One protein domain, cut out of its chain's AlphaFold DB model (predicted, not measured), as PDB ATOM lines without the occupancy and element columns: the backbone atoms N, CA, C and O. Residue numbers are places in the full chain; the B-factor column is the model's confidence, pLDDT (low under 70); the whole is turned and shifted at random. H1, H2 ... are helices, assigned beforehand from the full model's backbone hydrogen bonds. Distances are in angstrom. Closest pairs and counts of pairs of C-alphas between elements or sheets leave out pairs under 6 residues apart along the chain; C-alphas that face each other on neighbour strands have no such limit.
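This is residues 71 to 165 of the 227 residues of an uncharacterized protein of Balneola sp (UniProt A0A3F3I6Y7). The chain winds along in three successive turns: H2, H4 and H6 form one staggered row, and H3, H5 and H7 form a second row beside it, each helix of the second row about perpendicular to the helix before it in the chain, while the short H1 sticks out past one end. The printed part has 95 residues with seven named helices, H1 to H7 in order, and no named strand; its class is all helix. It is compact, with a radius of gyration of the C-alphas of 14.0 A, yet elongated, spanning 44 by 27 by 18 A.

Start at H1, residues 71 to 75, which touches no helix. Next, H2, residues 79 to 91, touches H3, residues 99 to 107, with residues 82 to 86 alone; the closest C-alphas, of Leu 82 and Leu 102, are 6.3 A apart, and the lines are about perpendicular at 87 degrees. Look at Met 85 and Ala 112, whose C-alphas are 5.6 A apart: here H2, with residues 85 to 89 alone, only just touches H4, residues 112 to 121, with 3 pairs of C-alphas within 8 A, the same way at a shallow tilt of 23 degrees. H5, residues 128 to 136, is close but not clearly touching H3, the closest C-alphas being those of Leu 105 and Val 132 at 7.2 A. H4 touches H6, residues 141 to 149, at Leu 118 and Ser 141, closest C-alphas 5.4 A apart, the same way at a shallow tilt of 7 degrees. H5 touches H7, residues 156 to 164, at Leu 134 and Ala 160, closest C-alphas 5.4 A apart, the same way at a shallow tilt of 18 degrees. In each of the seven helices every O i to N i+4 pair is within hydrogen-bond range.

Find C-alpha 79 at (44.447, -1.498, 417.792); from there H2 runs 18.4 A to C-alpha 91. H4 is 14.3 A long, H5 12.4 A, H3 and H7 12.3 A each, H6 12.2 A and H1 6.0 A. H7 ends at C-alpha 164, (25.785, -13.606, 442.121).

The C-alphas farthest apart, of Glu 71 and Gly 151, are 46.8 A apart. The printed part has no cut, and no link is long. The model's confidence is low, under 70, at residues 71 to 75; the mean pLDDT of the printed part is 92.6.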
ATOM      1  N   GLU A  71      55.291  -0.483 429.836       63.12
ATOM      2  CA  GLU A  71      54.189  -1.036 430.625       63.12
ATOM      3  C   GLU A  71      52.823  -0.627 430.059       63.12
ATOM      4  O   GLU A  71      51.945  -1.473 429.892       63.12
ATOM      5  N   GLN A  72      52.664   0.630 429.647       64.00
ATOM      6  CA  GLN A  72      51.456   1.096 428.972       64.00
ATOM      7  C   GLN A  72      51.256   0.411 427.609       64.00
ATOM      8  O   GLN A  72      50.166  -0.078 427.312       64.00
ATOM      9  N   ALA A  73      52.315   0.296 426.800       61.97
ATOM     10  CA  ALA A  73      52.244  -0.315 425.471       61.97
ATOM     11  C   ALA A  73      51.951  -1.828 425.489       61.97
ATOM     12  O   ALA A  73      51.426  -2.351 424.509       61.97
ATOM     13  N   ILE A  74      52.292  -2.539 426.570       64.62
ATOM     14  CA  ILE A  74      51.966  -3.968 426.737       64.62
ATOM     15  C   ILE A  74      50.636  -4.206 427.465       64.62
ATOM     16  O   ILE A  74      50.113  -5.317 427.395       64.62
ATOM     17  N   SER A  75      50.106  -3.198 428.167       68.88
ATOM     18  CA  SER A  75      48.864  -3.311 428.948       68.88
ATOM     19  C   SER A  75      47.621  -2.889 428.164       68.88
ATOM     20  O   SER A  75      46.518  -3.339 428.482       68.88
ATOM     21  N   GLU A  76      47.768  -2.044 427.141       76.88
ATOM     22  CA  GLU A  76      46.652  -1.654 426.277       76.88
ATOM     23  C   GLU A  76      46.302  -2.761 425.260       76.88
ATOM     24  O   GLU A  76      47.193  -3.401 424.692       76.88
ATOM     25  N   PRO A  77      45.005  -3.006 424.988       82.44
ATOM     26  CA  PRO A  77      44.601  -3.882 423.893       82.44
ATOM     27  C   PRO A  77      45.141  -3.384 422.544       82.44
ATOM     28  O   PRO A  77      45.143  -2.185 422.275       82.44
ATOM     29  N   SER A  78      45.554  -4.299 421.662       86.88
ATOM     30  CA  SER A  78      46.042  -3.942 420.321       86.88
ATOM     31  C   SER A  78      44.972  -3.243 419.473       86.88
ATOM     32  O   SER A  78      43.820  -3.680 419.477       86.88
ATOM     33  N   GLU A  79      45.366  -2.258 418.661       87.81
ATOM     34  CA  GLU A  79      44.447  -1.498 417.792       87.81
ATOM     35  C   GLU A  79      43.602  -2.387 416.871       87.81
ATOM     36  O   GLU A  79      42.388  -2.218 416.815       87.81
ATOM     37  N   ASP A  80      44.191  -3.398 416.224       88.56
ATOM     38  CA  ASP A  80      43.451  -4.331 415.354       88.56
ATOM     39  C   ASP A  80      42.304  -5.038 416.093       88.56
ATOM     40  O   ASP A  80      41.235  -5.293 415.538       88.56
ATOM     41  N   LEU A  81      42.519  -5.336 417.375       88.94
ATOM     42  CA  LEU A  81      41.526  -5.979 418.221       88.94
ATOM     43  C   LEU A  81      40.417  -4.999 418.631       88.94
ATOM     44  O   LEU A  81      39.257  -5.406 418.691       88.94
ATOM     45  N   LEU A  82      40.753  -3.730 418.891       92.62
ATOM     46  CA  LEU A  82      39.767  -2.683 419.177       92.62
ATOM     47  C   LEU A  82      38.918  -2.388 417.937       92.62
ATOM     48  O   LEU A  82      37.698  -2.344 418.041       92.62
ATOM     49  N   LEU A  83      39.539  -2.281 416.760       93.31
ATOM     50  CA  LEU A  83      38.841  -2.109 415.483       93.31
ATOM     51  C   LEU A  83      37.896  -3.277 415.197       93.31
ATOM     52  O   LEU A  83      36.739  -3.061 414.840       93.31
ATOM     53  N   GLY A  84      38.372  -4.509 415.405       94.00
ATOM     54  CA  GLY A  84      37.542  -5.701 415.301       94.00
ATOM     55  C   GLY A  84      36.344  -5.620 416.242       94.00
ATOM     56  O   GLY A  84      35.207  -5.681 415.785       94.00
ATOM     57  N   MET A  85      36.587  -5.427 417.542       94.19
ATOM     58  CA  MET A  85      35.524  -5.301 418.544       94.19
ATOM     59  C   MET A  85      34.517  -4.207 418.178       94.19
ATOM     60  O   MET A  85      33.323  -4.469 418.238       94.19
ATOM     61  N   GLY A  86      34.972  -3.027 417.753       95.31
ATOM     62  CA  GLY A  86      34.104  -1.934 417.318       95.31
ATOM     63  C   GLY A  86      33.162  -2.346 416.190       95.31
ATOM     64  O   GLY A  86      31.958  -2.144 416.312       95.31
ATOM     65  N   ALA A  87      33.677  -3.008 415.148       95.19
ATOM     66  CA  ALA A  87      32.856  -3.497 414.038       95.19
ATOM     67  C   ALA A  87      31.778  -4.493 414.500       95.19
ATOM     68  O   ALA A  87      30.612  -4.337 414.140       95.19
ATOM     69  N   TRP A  88      32.144  -5.461 415.350       93.06
ATOM     70  CA  TRP A  88      31.188  -6.412 415.930       93.06
ATOM     71  C   TRP A  88      30.124  -5.704 416.783       93.06
ATOM     72  O   TRP A  88      28.938  -6.000 416.666       93.06
ATOM     73  N   MET A  89      30.521  -4.745 417.626       94.25
ATOM     74  CA  MET A  89      29.584  -3.982 418.463       94.25
ATOM     75  C   MET A  89      28.619  -3.146 417.610       94.25
ATOM     76  O   MET A  89      27.428  -3.082 417.910       94.25
ATOM     77  N   THR A  90      29.090  -2.557 416.510       94.75
ATOM     78  CA  THR A  90      28.226  -1.846 415.562       94.75
ATOM     79  C   THR A  90      27.244  -2.789 414.863       94.75
ATOM     80  O   THR A  90      26.066  -2.452 414.760       94.75
ATOM     81  N   GLU A  91      27.684  -3.976 414.435       92.44
ATOM     82  CA  GLU A  91      26.818  -4.995 413.818       92.44
ATOM     83  C   GLU A  91      25.718  -5.482 414.774       92.44
ATOM     84  O   GLU A  91      24.575  -5.665 414.360       92.44
ATOM     85  N   MET A  92      26.037  -5.599 416.066       91.69
ATOM     86  CA  MET A  92      25.078  -5.930 417.126       91.69
ATOM     87  C   MET A  92      24.184  -4.749 417.551       91.69
ATOM     88  O   MET A  92      23.350  -4.905 418.438       91.69
ATOM     89  N   GLY A  93      24.329  -3.567 416.941       92.12
ATOM     90  CA  GLY A  93      23.429  -2.431 417.158       92.12
ATOM     91  C   GLY A  93      23.822  -1.465 418.282       92.12
ATOM     92  O   GLY A  93      23.051  -0.556 418.581       92.12
ATOM     93  N   TYR A  94      25.022  -1.585 418.860       92.19
ATOM     94  CA  TYR A  94      25.516  -0.665 419.902       92.19
ATOM     95  C   TYR A  94      25.996   0.693 419.356       92.19
ATOM     96  O   TYR A  94      26.347   1.583 420.130       92.19
ATOM     97  N   GLY A  95      26.006   0.865 418.032       92.88
ATOM     98  CA  GLY A  95      26.526   2.055 417.363       92.88
ATOM     99  C   GLY A  95      28.049   2.054 417.225       92.88
ATOM    100  O   GLY A  95      28.723   1.049 417.465       92.88
ATOM    101  N   GLU A  96      28.592   3.184 416.774       94.56
ATOM    102  CA  GLU A  96      30.039   3.397 416.696       94.56
ATOM    103  C   GLU A  96      30.566   3.799 418.078       94.56
ATOM    104  O   GLU A  96      30.302   4.901 418.556       94.56
ATOM    105  N   LEU A  97      31.305   2.893 418.720       95.06
ATOM    106  CA  LEU A  97      31.951   3.146 420.007       95.06
ATOM    107  C   LEU A  97      33.320   3.795 419.796       95.06
ATOM    108  O   LEU A  97      34.089   3.400 418.916       95.06
ATOM    109  N   SER A  98      33.654   4.770 420.634       95.44
ATOM    110  CA  SER A  98      34.979   5.382 420.646       95.44
ATOM    111  C   SER A  98      36.050   4.392 421.112       95.44
ATOM    112  O   SER A  98      35.787   3.427 421.833       95.44
ATOM    113  N   ARG A  99      37.309   4.672 420.750       93.69
ATOM    114  CA  ARG A  99      38.470   3.897 421.220       93.69
ATOM    115  C   ARG A  99      38.484   3.755 422.745       93.69
ATOM    116  O   ARG A  99      38.749   2.669 423.251       93.69
ATOM    117  N   GLU A 100      38.200   4.840 423.462       92.31
ATOM    118  CA  GLU A 100      38.216   4.856 424.927       92.31
ATOM    119  C   GLU A 100      37.108   3.972 425.515       92.31
ATOM    120  O   GLU A 100      37.355   3.208 426.444       92.31
ATOM    121  N   GLU A 101      35.905   3.998 424.935       94.38
ATOM    122  CA  GLU A 101      34.803   3.118 425.348       94.38
ATOM    123  C   GLU A 101      35.141   1.640 425.124       94.38
ATOM    124  O   GLU A 101      34.916   0.819 426.010       94.38
ATOM    125  N   LEU A 102      35.750   1.295 423.986       94.81
ATOM    126  CA  LEU A 102      36.176  -0.078 423.692       94.81
ATOM    127  C   LEU A 102      37.258  -0.571 424.665       94.81
ATOM    128  O   LEU A 102      37.216  -1.719 425.116       94.81
ATOM    129  N   ILE A 103      38.214   0.294 425.018       92.06
ATOM    130  CA  ILE A 103      39.236  -0.007 426.028       92.06
ATOM    131  C   ILE A 103      38.589  -0.228 427.394       92.06
ATOM    132  O   ILE A 103      38.929  -1.200 428.069       92.06
ATOM    133  N   ASN A 104      37.649   0.632 427.786       92.44
ATOM    134  CA  ASN A 104      36.938   0.506 429.053       92.44
ATOM    135  C   ASN A 104      36.144  -0.802 429.114       92.44
ATOM    136  O   ASN A 104      36.339  -1.571 430.049       92.44
ATOM    137  N   LEU A 105      35.364  -1.128 428.081       93.50
ATOM    138  CA  LEU A 105      34.634  -2.399 428.004       93.50
ATOM    139  C   LEU A 105      35.565  -3.608 428.147       93.50
ATOM    140  O   LEU A 105      35.277  -4.526 428.913       93.50
ATOM    141  N   ARG A 106      36.720  -3.601 427.471       91.31
ATOM    142  CA  ARG A 106      37.709  -4.675 427.630       91.31
ATOM    143  C   ARG A 106      38.323  -4.734 429.016       91.31
ATOM    144  O   ARG A 106      38.601  -5.835 429.486       91.31
ATOM    145  N   ARG A 107      38.573  -3.587 429.648       90.81
ATOM    146  CA  ARG A 107      39.097  -3.520 431.017       90.81
ATOM    147  C   ARG A 107      38.106  -4.130 432.007       90.81
ATOM    148  O   ARG A 107      38.531  -4.867 432.889       90.81
ATOM    149  N   GLU A 108      36.813  -3.899 431.794       90.50
ATOM    150  CA  GLU A 108      35.723  -4.541 432.540       90.50
ATOM    151  C   GLU A 108      35.559  -6.035 432.192       90.50
ATOM    152  O   GLU A 108      34.829  -6.752 432.864       90.50
ATOM    153  N   GLY A 109      36.254  -6.540 431.166       89.81
ATOM    154  CA  GLY A 109      36.228  -7.942 430.743       89.81
ATOM    155  C   GLY A 109      35.160  -8.275 429.701       89.81
ATOM    156  O   GLY A 109      35.012  -9.441 429.340       89.81
ATOM    157  N   VAL A 110      34.439  -7.278 429.185       93.75
ATOM    158  CA  VAL A 110      33.442  -7.465 428.127       93.75
ATOM    159  C   VAL A 110      34.149  -7.786 426.810       93.75
ATOM    160  O   VAL A 110      35.118  -7.129 426.414       93.75
ATOM    161  N   THR A 111      33.661  -8.807 426.103       91.38
ATOM    162  CA  THR A 111      34.206  -9.222 424.804       91.38
ATOM    163  C   THR A 111      33.100  -9.332 423.763       91.38
ATOM    164  O   THR A 111      32.022  -9.838 424.061       91.38
ATOM    165  N   ALA A 112      33.388  -8.932 422.519       91.00
ATOM    166  CA  ALA A 112      32.432  -9.042 421.413       91.00
ATOM    167  C   ALA A 112      31.937 -10.481 421.196       91.00
ATOM    168  O   ALA A 112      30.773 -10.698 420.886       91.00
ATOM    169  N   THR A 113      32.809 -11.472 421.400       92.56
ATOM    170  CA  THR A 113      32.462 -12.892 421.279       92.56
ATOM    171  C   THR A 113      31.419 -13.328 422.302       92.56
ATOM    172  O   THR A 113      30.526 -14.098 421.963       92.56
ATOM    173  N   GLU A 114      31.520 -12.857 423.545       92.38
ATOM    174  CA  GLU A 114      30.544 -13.196 424.582       92.38
ATOM    175  C   GLU A 114      29.216 -12.466 424.361       92.38
ATOM    176  O   GLU A 114      28.152 -13.076 424.454       92.38
ATOM    177  N   THR A 115      29.278 -11.189 423.970       93.56
ATOM    178  CA  THR A 115      28.101 -10.400 423.586       93.56
ATOM    179  C   THR A 115      27.340 -11.056 422.432       93.56
ATOM    180  O   THR A 115      26.126 -11.232 422.529       93.56
ATOM    181  N   GLN A 116      28.044 -11.500 421.384       94.12
ATOM    182  CA  GLN A 116      27.430 -12.189 420.248       94.12
ATOM    183  C   GLN A 116      26.739 -13.486 420.680       94.12
ATOM    184  O   GLN A 116      25.610 -13.745 420.282       94.12
ATOM    185  N   GLN A 117      27.377 -14.289 421.534       95.31
ATOM    186  CA  GLN A 117      26.774 -15.538 422.001       95.31
ATOM    187  C   GLN A 117      25.507 -15.300 422.829       95.31
ATOM    188  O   GLN A 117      24.543 -16.052 422.694       95.31
ATOM    189  N   LEU A 118      25.474 -14.259 423.666       95.19
ATOM    190  CA  LEU A 118      24.254 -13.867 424.380       95.19
ATOM    191  C   LEU A 118      23.143 -13.455 423.401       95.19
ATOM    192  O   LEU A 118      22.000 -13.899 423.554       95.19
ATOM    193  N   HIS A 119      23.492 -12.700 422.359       93.75
ATOM    194  CA  HIS A 119      22.576 -12.322 421.284       93.75
ATOM    195  C   HIS A 119      22.018 -13.552 420.546       93.75
ATOM    196  O   HIS A 119      20.806 -13.664 420.359       93.75
ATOM    197  N   ASP A 120      22.865 -14.534 420.224       94.38
ATOM    198  CA  ASP A 120      22.480 -15.790 419.564       94.38
ATOM    199  C   ASP A 120      21.564 -16.668 420.437       94.38
ATOM    200  O   ASP A 120      20.704 -17.394 419.932       94.38
ATOM    201  N   ILE A 121      21.705 -16.586 421.764       94.38
ATOM    202  CA  ILE A 121      20.798 -17.236 422.727       94.38
ATOM    203  C   ILE A 121      19.432 -16.521 422.770       94.38
ATOM    204  O   ILE A 121      18.448 -17.097 423.251       94.38
ATOM    205  N   GLY A 122      19.329 -15.311 422.217       93.12
ATOM    206  CA  GLY A 122      18.107 -14.515 422.108       93.12
ATOM    207  C   GLY A 122      18.050 -13.316 423.052       93.12
ATOM    208  O   GLY A 122      16.983 -12.726 423.200       93.12
ATOM    209  N   TYR A 123      19.160 -12.959 423.701       94.94
ATOM    210  CA  TYR A 123      19.278 -11.720 424.464       94.94
ATOM    211  C   TYR A 123      19.781 -10.602 423.547       94.94
ATOM    212  O   TYR A 123      20.977 -10.328 423.492       94.94
ATOM    213  N   THR A 124      18.875 -10.003 422.777       91.94
ATOM    214  CA  THR A 124      19.246  -9.041 421.726       91.94
ATOM    215  C   THR A 124      19.344  -7.602 422.220       91.94
ATOM    216  O   THR A 124      20.172  -6.839 421.737       91.94
ATOM    217  N   ASP A 125      18.549  -7.252 423.229       91.12
ATOM    218  CA  ASP A 125      18.380  -5.871 423.690       91.12
ATOM    219  C   ASP A 125      19.153  -5.630 424.998       91.12
ATOM    220  O   ASP A 125      18.580  -5.230 426.012       91.12
ATOM    221  N   ILE A 126      20.454  -5.939 424.998       94.00
ATOM    222  CA  ILE A 126      21.338  -5.740 426.157       94.00
ATOM    223  C   ILE A 126      22.018  -4.374 426.025       94.00
ATOM    224  O   ILE A 126      22.538  -4.037 424.968       94.00
ATOM    225  N   THR A 127      22.040  -3.570 427.085       94.81
ATOM    226  CA  THR A 127      22.800  -2.313 427.120       94.81
ATOM    227  C   THR A 127      24.277  -2.561 427.441       94.81
ATOM    228  O   THR A 127      24.644  -3.599 427.995       94.81
ATOM    229  N   LEU A 128      25.154  -1.595 427.141       94.25
ATOM    230  CA  LEU A 128      26.573  -1.691 427.521       94.25
ATOM    231  C   LEU A 128      26.754  -1.860 429.039       94.25
ATOM    232  O   LEU A 128      27.549  -2.693 429.468       94.25
ATOM    233  N   ASP A 129      25.972  -1.132 429.838       94.50
ATOM    234  CA  ASP A 129      26.009  -1.229 431.302       94.50
ATOM    235  C   ASP A 129      25.580  -2.620 431.788       94.50
ATOM    236  O   ASP A 129      26.200  -3.183 432.689       94.50
ATOM    237  N   GLN A 130      24.567  -3.218 431.155       96.00
ATOM    238  CA  GLN A 130      24.145  -4.586 431.452       96.00
ATOM    239  C   GLN A 130      25.206  -5.620 431.051       96.00
ATOM    240  O   GLN A 130      25.402  -6.590 431.781       96.00
ATOM    241  N   LEU A 131      25.928  -5.434 429.939       95.56
ATOM    242  CA  LEU A 131      27.052  -6.314 429.584       95.56
ATOM    243  C   LEU A 131      28.147  -6.280 430.653       95.56
ATOM    244  O   LEU A 131      28.658  -7.331 431.049       95.56
ATOM    245  N   VAL A 132      28.479  -5.085 431.144       95.12
ATOM    246  CA  VAL A 132      29.424  -4.907 432.253       95.12
ATOM    247  C   VAL A 132      28.884  -5.559 433.531       95.12
ATOM    248  O   VAL A 132      29.625  -6.249 434.228       95.12
ATOM    249  N   GLU A 133      27.591  -5.416 433.832       95.94
ATOM    250  CA  GLU A 133      26.968  -6.067 434.989       95.94
ATOM    251  C   GLU A 133      27.051  -7.598 434.912       95.94
ATOM    252  O   GLU A 133      27.437  -8.241 435.890       95.94
ATOM    253  N   LEU A 134      26.723  -8.191 433.761       96.50
ATOM    254  CA  LEU A 134      26.813  -9.635 433.539       96.50
ATOM    255  C   LEU A 134      28.239 -10.141 433.747       96.50
ATOM    256  O   LEU A 134      28.450 -11.138 434.442       96.50
ATOM    257  N   GLN A 135      29.213  -9.422 433.192       95.38
ATOM    258  CA  GLN A 135      30.625  -9.742 433.337       95.38
ATOM    259  C   GLN A 135      31.067  -9.670 434.807       95.38
ATOM    260  O   GLN A 135      31.679 -10.613 435.313       95.38
ATOM    261  N   ASN A 136      30.673  -8.619 435.531       94.94
ATOM    262  CA  ASN A 136      30.940  -8.459 436.963       94.94
ATOM    263  C   ASN A 136      30.250  -9.525 437.827       94.94
ATOM    264  O   ASN A 136      30.798  -9.977 438.834       94.94
ATOM    265  N   ALA A 137      29.058  -9.968 437.426       95.31
ATOM    266  CA  ALA A 137      28.355 -11.083 438.048       95.31
ATOM    267  C   ALA A 137      28.984 -12.450 437.714       95.31
ATOM    268  O   ALA A 137      28.616 -13.455 438.327       95.31
ATOM    269  N   GLY A 138      29.918 -12.514 436.760       94.88
ATOM    270  CA  GLY A 138      30.521 -13.753 436.278       94.88
ATOM    271  C   GLY A 138      29.538 -14.627 435.497       94.88
ATOM    272  O   GLY A 138      29.617 -15.862 435.571       94.88
ATOM    273  N   VAL A 139      28.566 -14.004 434.825       97.19
ATOM    274  CA  VAL A 139      27.632 -14.675 433.919       97.19
ATOM    275  C   VAL A 139      28.357 -14.984 432.620       97.19
ATOM    276  O   VAL A 139      28.918 -14.090 432.002       97.19
ATOM    277  N   SER A 140      28.305 -16.249 432.204       95.81
ATOM    278  CA  SER A 140      28.729 -16.646 430.867       95.81
ATOM    279  C   SER A 140      27.537 -16.949 429.959       95.81
ATOM    280  O   SER A 140      26.463 -17.349 430.419       95.81
ATOM    281  N   SER A 141      27.749 -16.832 428.656       96.00
ATOM    282  CA  SER A 141      26.861 -17.281 427.589       96.00
ATOM    283  C   SER A 141      26.528 -18.769 427.737       96.00
ATOM    284  O   SER A 141      25.368 -19.164 427.630       96.00
ATOM    285  N   ASP A 142      27.511 -19.589 428.111       97.19
ATOM    286  CA  ASP A 142      27.333 -20.999 428.473       97.19
ATOM    287  C   ASP A 142      26.331 -21.188 429.621       97.19
ATOM    288  O   ASP A 142      25.440 -22.036 429.539       97.19
ATOM    289  N   TYR A 143      26.456 -20.400 430.695       97.81
ATOM    290  CA  TYR A 143      25.522 -20.444 431.818       97.81
ATOM    291  C   TYR A 143      24.106 -20.059 431.376       97.81
ATOM    292  O   TYR A 143      23.162 -20.795 431.670       97.81
ATOM    293  N   ALA A 144      23.963 -18.958 430.635       97.88
ATOM    294  CA  ALA A 144      22.675 -18.495 430.125       97.88
ATOM    295  C   ALA A 144      22.008 -19.544 429.217       97.88
ATOM    296  O   ALA A 144      20.833 -19.873 429.401       97.88
ATOM    297  N   ARG A 145      22.772 -20.139 428.292       98.00
ATOM    298  CA  ARG A 145      22.304 -21.202 427.396       98.00
ATOM    299  C   ARG A 145      21.842 -22.434 428.166       98.00
ATOM    300  O   ARG A 145      20.721 -22.886 427.957       98.00
ATOM    301  N   MET A 146      22.658 -22.940 429.089       98.19
ATOM    302  CA  MET A 146      22.303 -24.129 429.869       98.19
ATOM    303  C   MET A 146      21.086 -23.889 430.770       98.19
ATOM    304  O   MET A 146      20.236 -24.764 430.901       98.19
ATOM    305  N   MET A 147      20.952 -22.703 431.376       98.25
ATOM    306  CA  MET A 147      19.747 -22.368 432.144       98.25
ATOM    307  C   MET A 147      18.498 -22.380 431.250       98.25
ATOM    308  O   MET A 147      17.473 -22.936 431.651       98.25
ATOM    309  N   LYS A 148      18.596 -21.859 430.020       97.38
ATOM    310  CA  LYS A 148      17.516 -21.916 429.025       97.38
ATOM    311  C   LYS A 148      17.175 -23.349 428.606       97.38
ATOM    312  O   LYS A 148      15.997 -23.686 428.525       97.38
ATOM    313  N   GLU A 149      18.176 -24.205 428.398       97.44
ATOM    314  CA  GLU A 149      18.001 -25.636 428.088       97.44
ATOM    315  C   GLU A 149      17.326 -26.409 429.232       97.44
ATOM    316  O   GLU A 149      16.479 -27.264 428.986       97.44
ATOM    317  N   LEU A 150      17.614 -26.044 430.486       97.75
ATOM    318  CA  LEU A 150      16.910 -26.535 431.680       97.75
ATOM    319  C   LEU A 150      15.490 -25.945 431.825       97.75
ATOM    320  O   LEU A 150      14.780 -26.219 432.794       97.75
ATOM    321  N   GLY A 151      15.060 -25.126 430.864       96.81
ATOM    322  CA  GLY A 151      13.728 -24.545 430.777       96.81
ATOM    323  C   GLY A 151      13.558 -23.223 431.524       96.81
ATOM    324  O   GLY A 151      12.423 -22.764 431.655       96.81
ATOM    325  N   TYR A 152      14.619 -22.600 432.036       97.62
ATOM    326  CA  TYR A 152      14.522 -21.307 432.715       97.62
ATOM    327  C   TYR A 152      14.583 -20.152 431.715       97.62
ATOM    328  O   TYR A 152      15.559 -19.994 430.990       97.62
ATOM    329  N   SER A 153      13.554 -19.306 431.724       94.62
ATOM    330  CA  SER A 153      13.519 -18.061 430.954       94.62
ATOM    331  C   SER A 153      13.876 -16.897 431.874       94.62
ATOM    332  O   SER A 153      12.980 -16.249 432.403       94.62
ATOM    333  N   LEU A 154      15.172 -16.698 432.118       96.62
ATOM    334  CA  LEU A 154      15.677 -15.629 432.986       96.62
ATOM    335  C   LEU A 154      15.912 -14.347 432.182       96.62
ATOM    336  O   LEU A 154      16.436 -14.424 431.069       96.62
ATOM    337  N   THR A 155      15.576 -13.183 432.740       96.69
ATOM    338  CA  THR A 155      16.038 -11.891 432.203       96.69
ATOM    339  C   THR A 155      17.543 -11.702 432.428       96.69
ATOM    340  O   THR A 155      18.192 -12.488 433.120       96.69
ATOM    341  N   ILE A 156      18.113 -10.649 431.843       95.88
ATOM    342  CA  ILE A 156      19.527 -10.284 432.008       95.88
ATOM    343  C   ILE A 156      19.860 -10.010 433.479       95.88
ATOM    344  O   ILE A 156      20.828 -10.549 434.016       95.88
ATOM    345  N   GLU A 157      19.002  -9.253 434.154       96.12
ATOM    346  CA  GLU A 157      19.122  -8.949 435.579       96.12
ATOM    347  C   GLU A 157      19.018 -10.229 436.409       96.12
ATOM    348  O   GLU A 157      19.811 -10.455 437.321       96.12
ATOM    349  N   GLU A 158      18.085 -11.119 436.064       97.75
ATOM    350  CA  GLU A 158      17.901 -12.383 436.774       97.75
ATOM    351  C   GLU A 158      19.082 -13.344 436.582       97.75
ATOM    352  O   GLU A 158      19.448 -14.057 437.521       97.75
ATOM    353  N   LEU A 159      19.713 -13.366 435.403       98.00
ATOM    354  CA  LEU A 159      20.964 -14.097 435.180       98.00
ATOM    355  C   LEU A 159      22.067 -13.573 436.102       98.00
ATOM    356  O   LEU A 159      22.742 -14.367 436.761       98.00
ATOM    357  N   ALA A 160      22.224 -12.251 436.188       97.62
ATOM    358  CA  ALA A 160      23.197 -11.631 437.078       97.62
ATOM    359  C   ALA A 160      22.893 -11.951 438.554       97.62
ATOM    360  O   ALA A 160      23.784 -12.369 439.294       97.62
ATOM    361  N   GLU A 161      21.639 -11.826 438.988       98.06
ATOM    362  CA  GLU A 161      21.200 -12.122 440.358       98.06
ATOM    363  C   GLU A 161      21.443 -13.577 440.760       98.06
ATOM    364  O   GLU A 161      22.050 -13.852 441.799       98.06
ATOM    365  N   THR A 162      20.988 -14.518 439.934       98.31
ATOM    366  CA  THR A 162      21.148 -15.953 440.195       98.31
ATOM    367  C   THR A 162      22.616 -16.348 440.231       98.31
ATOM    368  O   THR A 162      23.042 -17.083 441.131       98.31
ATOM    369  N   ARG A 163      23.423 -15.810 439.314       97.75
ATOM    370  CA  ARG A 163      24.858 -16.069 439.282       97.75
ATOM    371  C   ARG A 163      25.580 -15.490 440.497       97.75
ATOM    372  O   ARG A 163      26.347 -16.224 441.123       97.75
ATOM    373  N   ARG A 164      25.275 -14.246 440.891       97.44
ATOM    374  CA  ARG A 164      25.785 -13.606 442.121       97.44
ATOM    375  C   ARG A 164      25.425 -14.410 443.373       97.44
ATOM    376  O   ARG A 164      26.252 -14.553 444.269       97.44
ATOM    377  N   ALA A 165      24.232 -15.003 443.412       96.62
ATOM    378  CA  ALA A 165      23.810 -15.904 444.486       96.62
ATOM    379  C   ALA A 165      24.506 -17.284 444.455       96.62
ATOM    380  O   ALA A 165      24.257 -18.122 445.319       96.62
TER     381      ALA A 165